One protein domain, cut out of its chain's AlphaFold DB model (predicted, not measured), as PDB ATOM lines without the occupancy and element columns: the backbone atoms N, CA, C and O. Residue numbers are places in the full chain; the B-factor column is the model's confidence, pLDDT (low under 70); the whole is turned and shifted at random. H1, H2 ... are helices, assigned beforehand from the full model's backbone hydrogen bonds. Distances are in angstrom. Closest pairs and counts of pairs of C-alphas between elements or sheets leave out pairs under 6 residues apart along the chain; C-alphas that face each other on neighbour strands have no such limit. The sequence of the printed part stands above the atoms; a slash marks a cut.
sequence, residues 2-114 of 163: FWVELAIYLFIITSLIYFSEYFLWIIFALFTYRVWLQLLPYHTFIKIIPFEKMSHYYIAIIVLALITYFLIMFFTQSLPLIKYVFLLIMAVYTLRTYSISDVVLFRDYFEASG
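What this domain is: This is residues 2 to 114 of the 163 residues of an uncharacterized protein of Bacillus megaterium (UniProt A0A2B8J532). One long helix, H1, sticks out with residues 2 to 23 from a helical body, where its later part runs between H3 and H4, a V around it, with H5 across it. The 113 printed residues have six named helices, H1 to H6, and no named strand: all helix. The whole is loose, radius of gyration of the C-alphas 18.0 A, spanning 65 by 37 by 24 A.

Where its parts are: Find C-alpha 2 at (-38.550, 21.553, 66.870); H1 runs 54.5 A to residue 39. Then come H2, 42 to 45, H3, 54 to 75, 31.9 A, H4, 80 to 95, 22.9 A, H5, 100 to 105, and H6, 107 to 112, ending at (-17.424, 42.136, 21.821).

How they stand to each other: With residues 28 to 37 alone, H1 touches residues 61 to 69 of H3, at a steep tilt of 53 degrees, opposite ways; the closest C-alphas, Tyr 33 and Ala 65, are 4.8 A apart. With 28 to 38 alone it touches residues 87 to 94 of H4, closest C-alphas Val 35 and Thr 94, 6.0 A. Every O i to N i+4 pair is within hydrogen-bond range in H1, H3, H5 and H6, and 11 of 12 in H4; H2 is too short.

The domain as a whole: The printed part has no cut; pLDDT is under 70 at 42 residues, among them 2 to 24.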
ATOM      1  N   PHE A   2     -38.547  22.403  68.077       56.16
ATOM      2  CA  PHE A   2     -38.550  21.553  66.870       56.16
ATOM      3  C   PHE A   2     -39.567  21.938  65.772       56.16
ATOM      4  O   PHE A   2     -39.215  22.072  64.607       56.16
ATOM      5  N   TRP A   3     -40.830  22.187  66.137       48.44
ATOM      6  CA  TRP A   3     -41.879  22.554  65.171       48.44
ATOM      7  C   TRP A   3     -41.650  23.904  64.475       48.44
ATOM      8  O   TRP A   3     -42.079  24.093  63.341       48.44
ATOM      9  N   VAL A   4     -40.957  24.830  65.142       52.28
ATOM     10  CA  VAL A   4     -40.609  26.143  64.581       52.28
ATOM     11  C   VAL A   4     -39.433  26.002  63.615       52.28
ATOM     12  O   VAL A   4     -39.469  26.560  62.525       52.28
ATOM     13  N   GLU A   5     -38.430  25.196  63.967       41.28
ATOM     14  CA  GLU A   5     -37.302  24.876  63.083       41.28
ATOM     15  C   GLU A   5     -37.770  24.160  61.810       41.28
ATOM     16  O   GLU A   5     -37.389  24.549  60.708       41.28
ATOM     17  N   LEU A   6     -38.671  23.180  61.936       51.34
ATOM     18  CA  LEU A   6     -39.258  22.474  60.796       51.34
ATOM     19  C   LEU A   6     -40.009  23.427  59.850       51.34
ATOM     20  O   LEU A   6     -39.861  23.331  58.631       51.34
ATOM     21  N   ALA A   7     -40.782  24.370  60.398       44.03
ATOM     22  CA  ALA A   7     -41.495  25.370  59.606       44.03
ATOM     23  C   ALA A   7     -40.535  26.313  58.860       44.03
ATOM     24  O   ALA A   7     -40.783  26.639  57.701       44.03
ATOM     25  N   ILE A   8     -39.418  26.703  59.485       51.12
ATOM     26  CA  ILE A   8     -38.374  27.523  58.851       51.12
ATOM     27  C   ILE A   8     -37.694  26.750  57.716       51.12
ATOM     28  O   ILE A   8     -37.526  27.298  56.629       51.12
ATOM     29  N   TYR A   9     -37.353  25.474  57.916       50.75
ATOM     30  CA  TYR A   9     -36.770  24.649  56.852       50.75
ATOM     31  C   TYR A   9     -37.720  24.474  55.672       50.75
ATOM     32  O   TYR A   9     -37.307  24.657  54.527       50.75
ATOM     33  N   LEU A  10     -38.997  24.186  55.933       59.66
ATOM     34  CA  LEU A  10     -40.010  24.109  54.884       59.66
ATOM     35  C   LEU A  10     -40.153  25.450  54.168       59.66
ATOM     36  O   LEU A  10     -40.137  25.475  52.944       59.66
ATOM     37  N   PHE A  11     -40.204  26.570  54.887       52.69
ATOM     38  CA  PHE A  11     -40.270  27.896  54.275       52.69
ATOM     39  C   PHE A  11     -39.055  28.192  53.389       52.69
ATOM     40  O   PHE A  11     -39.231  28.665  52.268       52.69
ATOM     41  N   ILE A  12     -37.838  27.873  53.837       48.91
ATOM     42  CA  ILE A  12     -36.606  28.067  53.060       48.91
ATOM     43  C   ILE A  12     -36.611  27.186  51.810       48.91
ATOM     44  O   ILE A  12     -36.337  27.685  50.722       48.91
ATOM     45  N   ILE A  13     -36.955  25.903  51.939       57.94
ATOM     46  CA  ILE A  13     -37.006  24.962  50.810       57.94
ATOM     47  C   ILE A  13     -38.077  25.390  49.807       57.94
ATOM     48  O   ILE A  13     -37.807  25.466  48.613       57.94
ATOM     49  N   THR A  14     -39.275  25.728  50.280       47.12
ATOM     50  CA  THR A  14     -40.383  26.150  49.413       47.12
ATOM     51  C   THR A  14     -40.069  27.486  48.745       47.12
ATOM     52  O   THR A  14     -40.336  27.645  47.561       47.12
ATOM     53  N   SER A  15     -39.433  28.420  49.460       44.41
ATOM     54  CA  SER A  15     -38.965  29.687  48.889       44.41
ATOM     55  C   SER A  15     -37.870  29.462  47.851       44.41
ATOM     56  O   SER A  15     -37.933  30.052  46.781       44.41
ATOM     57  N   LEU A  16     -36.894  28.588  48.115       49.56
ATOM     58  CA  LEU A  16     -35.861  28.216  47.144       49.56
ATOM     59  C   LEU A  16     -36.471  27.599  45.888       49.56
ATOM     60  O   LEU A  16     -36.084  27.984  44.791       49.56
ATOM     61  N   ILE A  17     -37.444  26.699  46.034       54.34
ATOM     62  CA  ILE A  17     -38.164  26.098  44.905       54.34
ATOM     63  C   ILE A  17     -38.933  27.178  44.137       54.34
ATOM     64  O   ILE A  17     -38.779  27.284  42.922       54.34
ATOM     65  N   TYR A  18     -39.681  28.031  44.834       47.12
ATOM     66  CA  TYR A  18     -40.435  29.127  44.235       47.12
ATOM     67  C   TYR A  18     -39.513  30.076  43.458       47.12
ATOM     68  O   TYR A  18     -39.694  30.270  42.259       47.12
ATOM     69  N   PHE A  19     -38.452  30.591  44.085       50.47
ATOM     70  CA  PHE A  19     -37.458  31.436  43.418       50.47
ATOM     71  C   PHE A  19     -36.724  30.707  42.286       50.47
ATOM     72  O   PHE A  19     -36.415  31.336  41.275       50.47
ATOM     73  N   SER A  20     -36.482  29.397  42.404       55.16
ATOM     74  CA  SER A  20     -35.865  28.603  41.336       55.16
ATOM     75  C   SER A  20     -36.758  28.495  40.107       55.16
ATOM     76  O   SER A  20     -36.247  28.523  38.993       55.16
ATOM     77  N   GLU A  21     -38.079  28.453  40.288       60.22
ATOM     78  CA  GLU A  21     -39.037  28.443  39.188       60.22
ATOM     79  C   GLU A  21     -38.984  29.773  38.419       60.22
ATOM     80  O   GLU A  21     -38.832  29.775  37.197       60.22
ATOM     81  N   TYR A  22     -38.968  30.913  39.120       61.38
ATOM     82  CA  TYR A  22     -38.755  32.229  38.492       61.38
ATOM     83  C   TYR A  22     -37.381  32.365  37.834       61.38
ATOM     84  O   TYR A  22     -37.268  32.944  36.753       61.38
ATOM     85  N   PHE A  23     -36.337  31.803  38.442       62.03
ATOM     86  CA  PHE A  23     -34.994  31.796  37.869       62.03
ATOM     87  C   PHE A  23     -34.925  30.952  36.589       62.03
ATOM     88  O   PHE A  23     -34.323  31.371  35.601       62.03
ATOM     89  N   LEU A  24     -35.616  29.812  36.564       68.00
ATOM     90  CA  LEU A  24     -35.807  28.979  35.376       68.00
ATOM     91  C   LEU A  24     -36.512  29.742  34.254       68.00
ATOM     92  O   LEU A  24     -36.127  29.591  33.098       68.00
ATOM     93  N   TRP A  25     -37.485  30.601  34.568       70.25
ATOM     94  CA  TRP A  25     -38.165  31.424  33.561       70.25
ATOM     95  C   TRP A  25     -37.269  32.510  32.972       70.25
ATOM     96  O   TRP A  25     -37.302  32.745  31.762       70.25
ATOM     97  N   ILE A  26     -36.415  33.119  33.794       69.56
ATOM     98  CA  ILE A  26     -35.384  34.043  33.308       69.56
ATOM     99  C   ILE A  26     -34.424  33.287  32.388       69.56
ATOM    100  O   ILE A  26     -34.227  33.699  31.249       69.56
ATOM    101  N   ILE A  27     -33.905  32.136  32.825       70.81
ATOM    102  CA  ILE A  27     -33.052  31.267  32.004       70.81
ATOM    103  C   ILE A  27     -33.748  30.899  30.688       70.81
ATOM    104  O   ILE A  27     -33.125  30.919  29.628       70.81
ATOM    105  N   PHE A  28     -35.048  30.616  30.722       77.69
ATOM    106  CA  PHE A  28     -35.806  30.272  29.529       77.69
ATOM    107  C   PHE A  28     -35.883  31.422  28.521       77.69
ATOM    108  O   PHE A  28     -35.668  31.212  27.323       77.69
ATOM    109  N   ALA A  29     -36.115  32.648  28.991       77.56
ATOM    110  CA  ALA A  29     -36.073  33.839  28.147       77.56
ATOM    111  C   ALA A  29     -34.678  34.048  27.526       77.56
ATOM    112  O   ALA A  29     -34.571  34.352  26.334       77.56
ATOM    113  N   LEU A  30     -33.607  33.802  28.291       80.19
ATOM    114  CA  LEU A  30     -32.221  33.876  27.809       80.19
ATOM    115  C   LEU A  30     -31.928  32.838  26.718       80.19
ATOM    116  O   LEU A  30     -31.328  33.163  25.691       80.19
ATOM    117  N   PHE A  31     -32.397  31.603  26.893       81.94
ATOM    118  CA  PHE A  31     -32.287  30.569  25.863       81.94
ATOM    119  C   PHE A  31     -33.083  30.926  24.611       81.94
ATOM    120  O   PHE A  31     -32.569  30.777  23.506       81.94
ATOM    121  N   THR A  32     -34.289  31.471  24.764       85.25
ATOM    122  CA  THR A  32     -35.107  31.909  23.625       85.25
ATOM    123  C   THR A  32     -34.385  32.989  22.812       85.25
ATOM    124  O   THR A  32     -34.348  32.927  21.583       85.25
ATOM    125  N   TYR A  33     -33.735  33.940  23.487       84.25
ATOM    126  CA  TYR A  33     -32.887  34.941  22.838       84.25
ATOM    127  C   TYR A  33     -31.722  34.310  22.066       84.25
ATOM    128  O   TYR A  33     -31.491  34.638  20.900       84.25
ATOM    129  N   ARG A  34     -31.000  33.372  22.685       83.12
ATOM    130  CA  ARG A  34     -29.851  32.714  22.052       83.12
ATOM    131  C   ARG A  34     -30.247  31.849  20.857       83.12
ATOM    132  O   ARG A  34     -29.522  31.848  19.866       83.12
ATOM    133  N   VAL A  35     -31.402  31.189  20.905       88.75
ATOM    134  CA  VAL A  35     -31.956  30.455  19.758       88.75
ATOM    135  C   VAL A  35     -32.151  31.392  18.566       88.75
ATOM    136  O   VAL A  35     -31.694  31.077  17.469       88.75
ATOM    137  N   TRP A  36     -32.750  32.568  18.769       87.31
ATOM    138  CA  TRP A  36     -32.937  33.539  17.687       87.31
ATOM    139  C   TRP A  36     -31.625  34.124  17.163       87.31
ATOM    140  O   TRP A  36     -31.488  34.265  15.951       87.31
ATOM    141  N   LEU A  37     -30.639  34.390  18.027       83.62
ATOM    142  CA  LEU A  37     -29.300  34.795  17.576       83.62
ATOM    143  C   LEU A  37     -28.642  33.744  16.670       83.62
ATOM    144  O   LEU A  37     -27.990  34.107  15.693       83.62
ATOM    145  N   GLN A  38     -28.801  32.453  16.984       84.88
ATOM    146  CA  GLN A  38     -28.242  31.365  16.170       84.88
ATOM    147  C   GLN A  38     -29.014  31.144  14.871       84.88
ATOM    148  O   GLN A  38     -28.401  30.863  13.844       84.88
ATOM    149  N   LEU A  39     -30.346  31.237  14.907       87.38
ATOM    150  CA  LEU A  39     -31.197  31.038  13.730       87.38
ATOM    151  C   LEU A  39     -31.104  32.207  12.747       87.38
ATOM    152  O   LEU A  39     -31.110  31.999  11.536       87.38
ATOM    153  N   LEU A  40     -31.012  33.431  13.265       87.50
ATOM    154  CA  LEU A  40     -30.969  34.665  12.489       87.50
ATOM    155  C   LEU A  40     -29.701  35.462  12.820       87.50
ATOM    156  O   LEU A  40     -29.781  36.550  13.397       87.50
ATOM    157  N   PRO A  41     -28.511  34.964  12.442       86.06
ATOM    158  CA  PRO A  41     -27.284  35.730  12.589       86.06
ATOM    159  C   PRO A  41     -27.341  36.985  11.706       86.06
ATOM    160  O   PRO A  41     -27.972  36.984  10.645       86.06
ATOM    161  N   TYR A  42     -26.657  38.056  12.123       79.25
ATOM    162  CA  TYR A  42     -26.740  39.387  11.498       79.25
ATOM    163  C   TYR A  42     -26.642  39.372   9.963       79.25
ATOM    164  O   TYR A  42     -27.477  39.961   9.280       79.25
ATOM    165  N   HIS A  43     -25.677  38.626   9.415       81.75
ATOM    166  CA  HIS A  43     -25.436  38.521   7.971       81.75
ATOM    167  C   HIS A  43     -26.605  37.908   7.180       81.75
ATOM    168  O   HIS A  43     -26.756  38.179   5.988       81.75
ATOM    169  N   THR A  44     -27.415  37.069   7.823       83.69
ATOM    170  CA  THR A  44     -28.604  36.454   7.224       83.69
ATOM    171  C   THR A  44     -29.819  37.331   7.456       83.69
ATOM    172  O   THR A  44     -30.594  37.551   6.528       83.69
ATOM    173  N   PHE A  45     -29.968  37.891   8.659       82.75
ATOM    174  CA  PHE A  45     -31.163  38.655   8.998       82.75
ATOM    175  C   PHE A  45     -31.239  39.990   8.244       82.75
ATOM    176  O   PHE A  45     -32.322  40.387   7.824       82.75
ATOM    177  N   ILE A  46     -30.092  40.627   7.970       83.06
ATOM    178  CA  ILE A  46     -30.048  41.881   7.204       83.06
ATOM    179  C   ILE A  46     -30.535  41.734   5.753       83.06
ATOM    180  O   ILE A  46     -30.969  42.706   5.144       83.06
ATOM    181  N   LYS A  47     -30.500  40.512   5.202       83.44
ATOM    182  CA  LYS A  47     -31.040  40.213   3.865       83.44
ATOM    183  C   LYS A  47     -32.570  40.209   3.838       83.44
ATOM    184  O   LYS A  47     -33.146  40.342   2.766       83.44
ATOM    185  N   ILE A  48     -33.203  40.020   4.995       82.75
ATOM    186  CA  ILE A  48     -34.661  39.990   5.161       82.75
ATOM    187  C   ILE A  48     -35.151  41.371   5.607       82.75
ATOM    188  O   ILE A  48     -36.118  41.888   5.063       82.75
ATOM    189  N   ILE A  49     -34.471  41.976   6.586       77.25
ATOM    190  CA  ILE A  49     -34.785  43.305   7.117       77.25
ATOM    191  C   ILE A  49     -33.499  44.139   7.098       77.25
ATOM    192  O   ILE A  49     -32.597  43.864   7.890       77.25
ATOM    193  N   PRO A  50     -33.378  45.164   6.237       77.75
ATOM    194  CA  PRO A  50     -32.172  45.979   6.173       77.75
ATOM    195  C   PRO A  50     -32.054  46.871   7.419       77.75
ATOM    196  O   PRO A  50     -32.719  47.896   7.544       77.75
ATOM    197  N   PHE A  51     -31.203  46.472   8.366       75.31
ATOM    198  CA  PHE A  51     -30.918  47.241   9.577       75.31
ATOM    199  C   PHE A  51     -29.799  48.260   9.336       75.31
ATOM    200  O   PHE A  51     -28.663  47.883   9.057       75.31
ATOM    201  N   GLU A  52     -30.083  49.546   9.548       71.44
ATOM    202  CA  GLU A  52     -29.081  50.623   9.444       71.44
ATOM    203  C   GLU A  52     -28.017  50.581  10.556       71.44
ATOM    204  O   GLU A  52     -26.899  51.060  10.377       71.44
ATOM    205  N   LYS A  53     -28.357  50.024  11.727       71.50
ATOM    206  CA  LYS A  53     -27.480  49.949  12.906       71.50
ATOM    207  C   LYS A  53     -27.516  48.556  13.524       71.50
ATOM    208  O   LYS A  53     -28.582  47.955  13.649       71.50
ATOM    209  N   MET A  54     -26.365  48.087  14.012       68.81
ATOM    210  CA  MET A  54     -26.226  46.817  14.751       68.81
ATOM    211  C   MET A  54     -27.154  46.746  15.976       68.81
ATOM    212  O   MET A  54     -27.715  45.698  16.278       68.81
ATOM    213  N   SER A  55     -27.386  47.873  16.655       65.50
ATOM    214  CA  SER A  55     -28.321  47.944  17.783       65.50
ATOM    215  C   SER A  55     -29.761  47.593  17.392       65.50
ATOM    216  O   SER A  55     -30.449  46.931  18.161       65.50
ATOM    217  N   HIS A  56     -30.217  47.976  16.194       70.88
ATOM    218  CA  HIS A  56     -31.575  47.669  15.727       70.88
ATOM    219  C   HIS A  56     -31.759  46.165  15.484       70.88
ATOM    220  O   HIS A  56     -32.819  45.625  15.790       70.88
ATOM    221  N   TYR A  57     -30.711  45.481  15.013       79.38
ATOM    222  CA  TYR A  57     -30.701  44.023  14.885       79.38
ATOM    223  C   TYR A  57     -30.896  43.336  16.243       79.38
ATOM    224  O   TYR A  57     -31.794  42.507  16.385       79.38
ATOM    225  N   TYR A  58     -30.118  43.714  17.264       74.75
ATOM    226  CA  TYR A  58     -30.261  43.120  18.598       74.75
ATOM    227  C   TYR A  58     -31.641  43.390  19.206       74.75
ATOM    228  O   TYR A  58     -32.227  42.490  19.804       74.75
ATOM    229  N   ILE A  59     -32.199  44.588  19.003       73.12
ATOM    230  CA  ILE A  59     -33.561  44.914  19.448       73.12
ATOM    231  C   ILE A  59     -34.590  44.019  18.750       73.12
ATOM    232  O   ILE A  59     -35.460  43.468  19.420       73.12
ATOM    233  N   ALA A  60     -34.479  43.812  17.437       75.12
ATOM    234  CA  ALA A  60     -35.380  42.923  16.704       75.12
ATOM    235  C   ALA A  60     -35.310  41.474  17.222       75.12
ATOM    236  O   ALA A  60     -36.346  40.840  17.422       75.12
ATOM    237  N   ILE A  61     -34.106  40.970  17.510       81.69
ATOM    238  CA  ILE A  61     -33.910  39.642  18.110       81.69
ATOM    239  C   ILE A  61     -34.533  39.564  19.512       81.69
ATOM    240  O   ILE A  61     -35.201  38.581  19.825       81.69
ATOM    241  N   ILE A  62     -34.377  40.600  20.343       78.31
ATOM    242  CA  ILE A  62     -35.008  40.677  21.671       78.31
ATOM    243  C   ILE A  62     -36.535  40.641  21.549       78.31
ATOM    244  O   ILE A  62     -37.188  39.900  22.280       78.31
ATOM    245  N   VAL A  63     -37.113  41.398  20.614       78.75
ATOM    246  CA  VAL A  63     -38.566  41.417  20.383       78.75
ATOM    247  C   VAL A  63     -39.064  40.035  19.951       78.75
ATOM    248  O   VAL A  63     -40.023  39.530  20.534       78.75
ATOM    249  N   LEU A  64     -38.389  39.382  19.000       84.44
ATOM    250  CA  LEU A  64     -38.723  38.015  18.579       84.44
ATOM    251  C   LEU A  64     -38.629  37.017  19.738       84.44
ATOM    252  O   LEU A  64     -39.513  36.172  19.903       84.44
ATOM    253  N   ALA A  65     -37.593  37.138  20.566       83.00
ATOM    254  CA  ALA A  65     -37.401  36.287  21.729       83.00
ATOM    255  C   ALA A  65     -38.517  36.467  22.762       83.00
ATOM    256  O   ALA A  65     -39.071  35.475  23.231       83.00
ATOM    257  N   LEU A  66     -38.904  37.709  23.066       80.31
ATOM    258  CA  LEU A  66     -40.003  38.001  23.987       80.31
ATOM    259  C   LEU A  66     -41.334  37.469  23.460       80.31
ATOM    260  O   LEU A  66     -42.043  36.789  24.197       80.31
ATOM    261  N   ILE A  67     -41.656  37.716  22.186       83.31
ATOM    262  CA  ILE A  67     -42.882  37.197  21.562       83.31
ATOM    263  C   ILE A  67     -42.909  35.670  21.654       83.31
ATOM    264  O   ILE A  67     -43.898  35.098  22.100       83.31
ATOM    265  N   THR A  68     -41.810  35.008  21.292       86.62
ATOM    266  CA  THR A  68     -41.707  33.542  21.331       86.62
ATOM    267  C   THR A  68     -41.856  33.012  22.756       86.62
ATOM    268  O   THR A  68     -42.622  32.080  22.985       86.62
ATOM    269  N   TYR A  69     -41.181  33.635  23.723       84.19
ATOM    270  CA  TYR A  69     -41.289  33.294  25.139       84.19
ATOM    271  C   TYR A  69     -42.740  33.406  25.627       84.19
ATOM    272  O   TYR A  69     -43.273  32.447  26.186       84.19
ATOM    273  N   PHE A  70     -43.416  34.528  25.362       81.69
ATOM    274  CA  PHE A  70     -44.809  34.723  25.772       81.69
ATOM    275  C   PHE A  70     -45.771  33.770  25.064       81.69
ATOM    276  O   PHE A  70     -46.670  33.243  25.717       81.69
ATOM    277  N   LEU A  71     -45.573  33.496  23.771       84.94
ATOM    278  CA  LEU A  71     -46.375  32.515  23.038       84.94
ATOM    279  C   LEU A  71     -46.225  31.123  23.643       84.94
ATOM    280  O   LEU A  71     -47.234  30.472  23.908       84.94
ATOM    281  N   ILE A  72     -44.996  30.678  23.922       83.94
ATOM    282  CA  ILE A  72     -44.783  29.383  24.574       83.94
ATOM    283  C   ILE A  72     -45.473  29.386  25.928       83.94
ATOM    284  O   ILE A  72     -46.262  28.481  26.191       83.94
ATOM    285  N   MET A  73     -45.256  30.409  26.757       81.50
ATOM    286  CA  MET A  73     -45.873  30.503  28.080       81.50
ATOM    287  C   MET A  73     -47.399  30.471  28.027       81.50
ATOM    288  O   MET A  73     -47.988  29.816  28.886       81.50
ATOM    289  N   PHE A  74     -48.012  31.119  27.032       80.25
ATOM    290  CA  PHE A  74     -49.456  31.138  26.789       80.25
ATOM    291  C   PHE A  74     -49.985  29.772  26.331       80.25
ATOM    292  O   PHE A  74     -50.884  29.220  26.960       80.25
ATOM    293  N   PHE A  75     -49.394  29.172  25.294       81.06
ATOM    294  CA  PHE A  75     -49.871  27.897  24.739       81.06
ATOM    295  C   PHE A  75     -49.685  26.708  25.674       81.06
ATOM    296  O   PHE A  75     -50.401  25.716  25.580       81.06
ATOM    297  N   THR A  76     -48.730  26.795  26.588       80.12
ATOM    298  CA  THR A  76     -48.407  25.706  27.511       80.12
ATOM    299  C   THR A  76     -48.982  25.926  28.913       80.12
ATOM    300  O   THR A  76     -48.672  25.157  29.823       80.12
ATOM    301  N   GLN A  77     -49.831  26.945  29.127       72.50
ATOM    302  CA  GLN A  77     -50.490  27.185  30.423       72.50
ATOM    303  C   GLN A  77     -51.237  25.951  30.939       72.50
ATOM    304  O   GLN A  77     -51.159  25.650  32.127       72.50
ATOM    305  N   SER A  78     -51.907  25.220  30.049       72.50
ATOM    306  CA  SER A  78     -52.674  24.014  30.375       72.50
ATOM    307  C   SER A  78     -51.818  22.757  30.553       72.50
ATOM    308  O   SER A  78     -52.301  21.770  31.100       72.50
ATOM    309  N   LEU A  79     -50.557  22.771  30.103       78.06
ATOM    310  CA  LEU A  79     -49.663  21.610  30.094       78.06
ATOM    311  C   LEU A  79     -48.251  22.014  30.558       78.06
ATOM    312  O   LEU A  79     -47.345  22.169  29.733       78.06
ATOM    313  N   PRO A  80     -48.032  22.152  31.881       69.19
ATOM    314  CA  PRO A  80     -46.774  22.652  32.443       69.19
ATOM    315  C   PRO A  80     -45.550  21.836  32.016       69.19
ATOM    316  O   PRO A  80     -44.497  22.403  31.752       69.19
ATOM    317  N   LEU A  81     -45.696  20.514  31.865       72.50
ATOM    318  CA  LEU A  81     -44.614  19.624  31.429       72.50
ATOM    319  C   LEU A  81     -44.056  19.986  30.047       72.50
ATOM    320  O   LEU A  81     -42.850  19.892  29.827       72.50
ATOM    321  N   ILE A  82     -44.904  20.456  29.128       78.25
ATOM    322  CA  ILE A  82     -44.486  20.811  27.767       78.25
ATOM    323  C   ILE A  82     -43.545  22.027  27.778       78.25
ATOM    324  O   ILE A  82     -42.624  22.084  26.964       78.25
ATOM    325  N   LYS A  83     -43.691  22.955  28.737       74.06
ATOM    326  CA  LYS A  83     -42.764  24.093  28.918       74.06
ATOM    327  C   LYS A  83     -41.332  23.622  29.115       74.06
ATOM    328  O   LYS A  83     -40.421  24.113  28.456       74.06
ATOM    329  N   TYR A  84     -41.148  22.642  29.997       77.44
ATOM    330  CA  TYR A  84     -39.830  22.101  30.312       77.44
ATOM    331  C   TYR A  84     -39.235  21.326  29.137       77.44
ATOM    332  O   TYR A  84     -38.025  21.374  28.936       77.44
ATOM    333  N   VAL A  85     -40.068  20.681  28.313       81.38
ATOM    334  CA  VAL A  85     -39.618  20.052  27.063       81.38
ATOM    335  C   VAL A  85     -39.112  21.105  26.073       81.38
ATOM    336  O   VAL A  85     -38.025  20.941  25.526       81.38
ATOM    337  N   PHE A  86     -39.835  22.215  25.883       81.50
ATOM    338  CA  PHE A  86     -39.359  23.320  25.040       81.50
ATOM    339  C   PHE A  86     -38.057  23.928  25.564       81.50
ATOM    340  O   PHE A  86     -37.125  24.122  24.786       81.50
ATOM    341  N   LEU A  87     -37.964  24.178  26.872       80.88
ATOM    342  CA  LEU A  87     -36.735  24.652  27.507       80.88
ATOM    343  C   LEU A  87     -35.575  23.681  27.272       80.88
ATOM    344  O   LEU A  87     -34.494  24.117  26.888       80.88
ATOM    345  N   LEU A  88     -35.797  22.378  27.446       78.88
ATOM    346  CA  LEU A  88     -34.776  21.358  27.222       78.88
ATOM    347  C   LEU A  88     -34.304  21.343  25.764       78.88
ATOM    348  O   LEU A  88     -33.102  21.305  25.518       78.88
ATOM    349  N   ILE A  89     -35.223  21.422  24.798       84.81
ATOM    350  CA  ILE A  89     -34.884  21.486  23.368       84.81
ATOM    351  C   ILE A  89     -34.045  22.732  23.072       84.81
ATOM    352  O   ILE A  89     -32.992  22.620  22.443       84.81
ATOM    353  N   MET A  90     -34.468  23.907  23.549       84.31
ATOM    354  CA  MET A  90     -33.716  25.149  23.354       84.31
ATOM    355  C   MET A  90     -32.349  25.109  24.030       84.31
ATOM    356  O   MET A  90     -31.377  25.596  23.454       84.31
ATOM    357  N   ALA A  91     -32.263  24.520  25.222       79.25
ATOM    358  CA  ALA A  91     -31.012  24.356  25.940       79.25
ATOM    359  C   ALA A  91     -30.058  23.446  25.166       79.25
ATOM    360  O   ALA A  91     -28.941  23.853  24.868       79.25
ATOM    361  N   VAL A  92     -30.510  22.264  24.744       83.88
ATOM    362  CA  VAL A  92     -29.700  21.335  23.940       83.88
ATOM    363  C   VAL A  92     -29.264  21.974  22.625       83.88
ATOM    364  O   VAL A  92     -28.114  21.812  22.229       83.88
ATOM    365  N   TYR A  93     -30.150  22.700  21.946       86.12
ATOM    366  CA  TYR A  93     -29.816  23.394  20.704       86.12
ATOM    367  C   TYR A  93     -28.757  24.477  20.934       86.12
ATOM    368  O   TYR A  93     -27.718  24.487  20.281       86.12
ATOM    369  N   THR A  94     -28.985  25.342  21.921       83.69
ATOM    370  CA  THR A  94     -28.120  26.489  22.205       83.69
ATOM    371  C   THR A  94     -26.743  26.055  22.703       83.69
ATOM    372  O   THR A  94     -25.731  26.596  22.255       83.69
ATOM    373  N   LEU A  95     -26.698  25.055  23.590       82.44
ATOM    374  CA  LEU A  95     -25.470  24.578  24.232       82.44
ATOM    375  C   LEU A  95     -24.552  23.774  23.306       82.44
ATOM    376  O   LEU A  95     -23.416  23.486  23.671       82.44
ATOM    377  N   ARG A  96     -25.001  23.438  22.090       82.19
ATOM    378  CA  ARG A  96     -24.109  22.920  21.039       82.19
ATOM    379  C   ARG A  96     -23.127  23.974  20.531       82.19
ATOM    380  O   ARG A  96     -22.092  23.604  19.990       82.19
ATOM    381  N   THR A  97     -23.458  25.252  20.697       77.12
ATOM    382  CA  THR A  97     -22.706  26.370  20.108       77.12
ATOM    383  C   THR A  97     -22.190  27.344  21.166       77.12
ATOM    384  O   THR A  97     -21.128  27.924  20.977       77.12
ATOM    385  N   TYR A  98     -22.916  27.532  22.273       70.94
ATOM    386  CA  TYR A  98     -22.545  28.449  23.356       70.94
ATOM    387  C   TYR A  98     -22.347  27.705  24.672       70.94
ATOM    388  O   TYR A  98     -23.060  26.746  24.962       70.94
ATOM    389  N   SER A  99     -21.431  28.174  25.517       73.38
ATOM    390  CA  SER A  99     -21.347  27.675  26.888       73.38
ATOM    391  C   SER A  99     -22.493  28.227  27.747       73.38
ATOM    392  O   SER A  99     -23.080  29.268  27.444       73.38
ATOM    393  N   ILE A 100     -22.804  27.561  28.866       67.25
ATOM    394  CA  ILE A 100     -23.797  28.053  29.843       67.25
ATOM    395  C   ILE A 100     -23.461  29.477  30.310       67.25
ATOM    396  O   ILE A 100     -24.367  30.299  30.448       67.25
ATOM    397  N   SER A 101     -22.176  29.794  30.520       61.88
ATOM    398  CA  SER A 101     -21.760  31.141  30.924       61.88
ATOM    399  C   SER A 101     -22.091  32.187  29.870       61.88
ATOM    400  O   SER A 101     -22.500  33.288  30.224       61.88
ATOM    401  N   ASP A 102     -21.997  31.848  28.589       64.12
ATOM    402  CA  ASP A 102     -22.302  32.788  27.514       64.12
ATOM    403  C   ASP A 102     -23.808  33.054  27.471       64.12
ATOM    404  O   ASP A 102     -24.243  34.198  27.334       64.12
ATOM    405  N   VAL A 103     -24.627  32.018  27.663       65.31
ATOM    406  CA  VAL A 103     -26.092  32.134  27.702       65.31
ATOM    407  C   VAL A 103     -26.561  32.978  28.887       65.31
ATOM    408  O   VAL A 103     -27.402  33.855  28.706       65.31
ATOM    409  N   VAL A 104     -26.018  32.736  30.083       60.75
ATOM    410  CA  VAL A 104     -26.481  33.381  31.323       60.75
ATOM    411  C   VAL A 104     -25.903  34.784  31.498       60.75
ATOM    412  O   VAL A 104     -26.596  35.676  31.980       60.75
ATOM    413  N   LEU A 105     -24.647  35.002  31.103       59.69
ATOM    414  CA  LEU A 105     -23.937  36.260  31.352       59.69
ATOM    415  C   LEU A 105     -23.846  37.158  30.118       59.69
ATOM    416  O   LEU A 105     -23.239  38.217  30.213       59.69
ATOM    417  N   PHE A 106     -24.398  36.752  28.965       57.00
ATOM    418  CA  PHE A 106     -24.211  37.439  27.674       57.00
ATOM    419  C   PHE A 106     -22.746  37.792  27.396       57.00
ATOM    420  O   PHE A 106     -22.444  38.822  26.793       57.00
ATOM    421  N   ARG A 107     -21.833  36.937  27.868       55.38
ATOM    422  CA  ARG A 107     -20.407  37.235  27.940       55.38
ATOM    423  C   ARG A 107     -19.852  37.680  26.590       55.38
ATOM    424  O   ARG A 107     -19.248  38.741  26.528       55.38
ATOM    425  N   ASP A 108     -20.162  36.957  25.514       59.25
ATOM    426  CA  ASP A 108     -19.709  37.300  24.157       59.25
ATOM    427  C   ASP A 108     -20.157  38.696  23.712       59.25
ATOM    428  O   ASP A 108     -19.398  39.412  23.069       59.25
ATOM    429  N   TYR A 109     -21.384  39.104  24.051       56.78
ATOM    430  CA  TYR A 109     -21.896  40.427  23.695       56.78
ATOM    431  C   TYR A 109     -21.178  41.522  24.484       56.78
ATOM    432  O   TYR A 109     -20.790  42.544  23.912       56.78
ATOM    433  N   PHE A 110     -20.974  41.314  25.787       56.88
ATOM    434  CA  PHE A 110     -20.256  42.276  26.615       56.88
ATOM    435  C   PHE A 110     -18.768  42.334  26.269       56.88
ATOM    436  O   PHE A 110     -18.211  43.426  26.240       56.88
ATOM    437  N   GLU A 111     -18.125  41.212  25.953       59.78
ATOM    438  CA  GLU A 111     -16.732  41.183  25.496       59.78
ATOM    439  C   GLU A 111     -16.595  41.866  24.130       59.78
ATOM    440  O   GLU A 111     -15.780  42.777  23.988       59.78
ATOM    441  N   ALA A 112     -17.449  41.530  23.156       59.19
ATOM    442  CA  ALA A 112     -17.424  42.136  21.821       59.19
ATOM    443  C   ALA A 112     -17.744  43.640  21.830       59.19
ATOM    444  O   ALA A 112     -17.282  44.376  20.961       59.19
ATOM    445  N   SER A 113     -18.516  44.104  22.814       54.84
ATOM    446  CA  SER A 113     -18.877  45.517  22.965       54.84
ATOM    447  C   SER A 113     -17.947  46.287  23.916       54.84
ATOM    448  O   SER A 113     -18.215  47.450  24.209       54.84
ATOM    449  N   GLY A 114     -16.880  45.660  24.435       62.19
ATOM    450  CA  GLY A 114     -15.941  46.277  25.388       62.19
ATOM    451  C   GLY A 114     -16.517  46.537  26.790       62.19
ATOM    452  O   GLY A 114     -15.912  47.239  27.595       62.19
TER     453      GLY A 114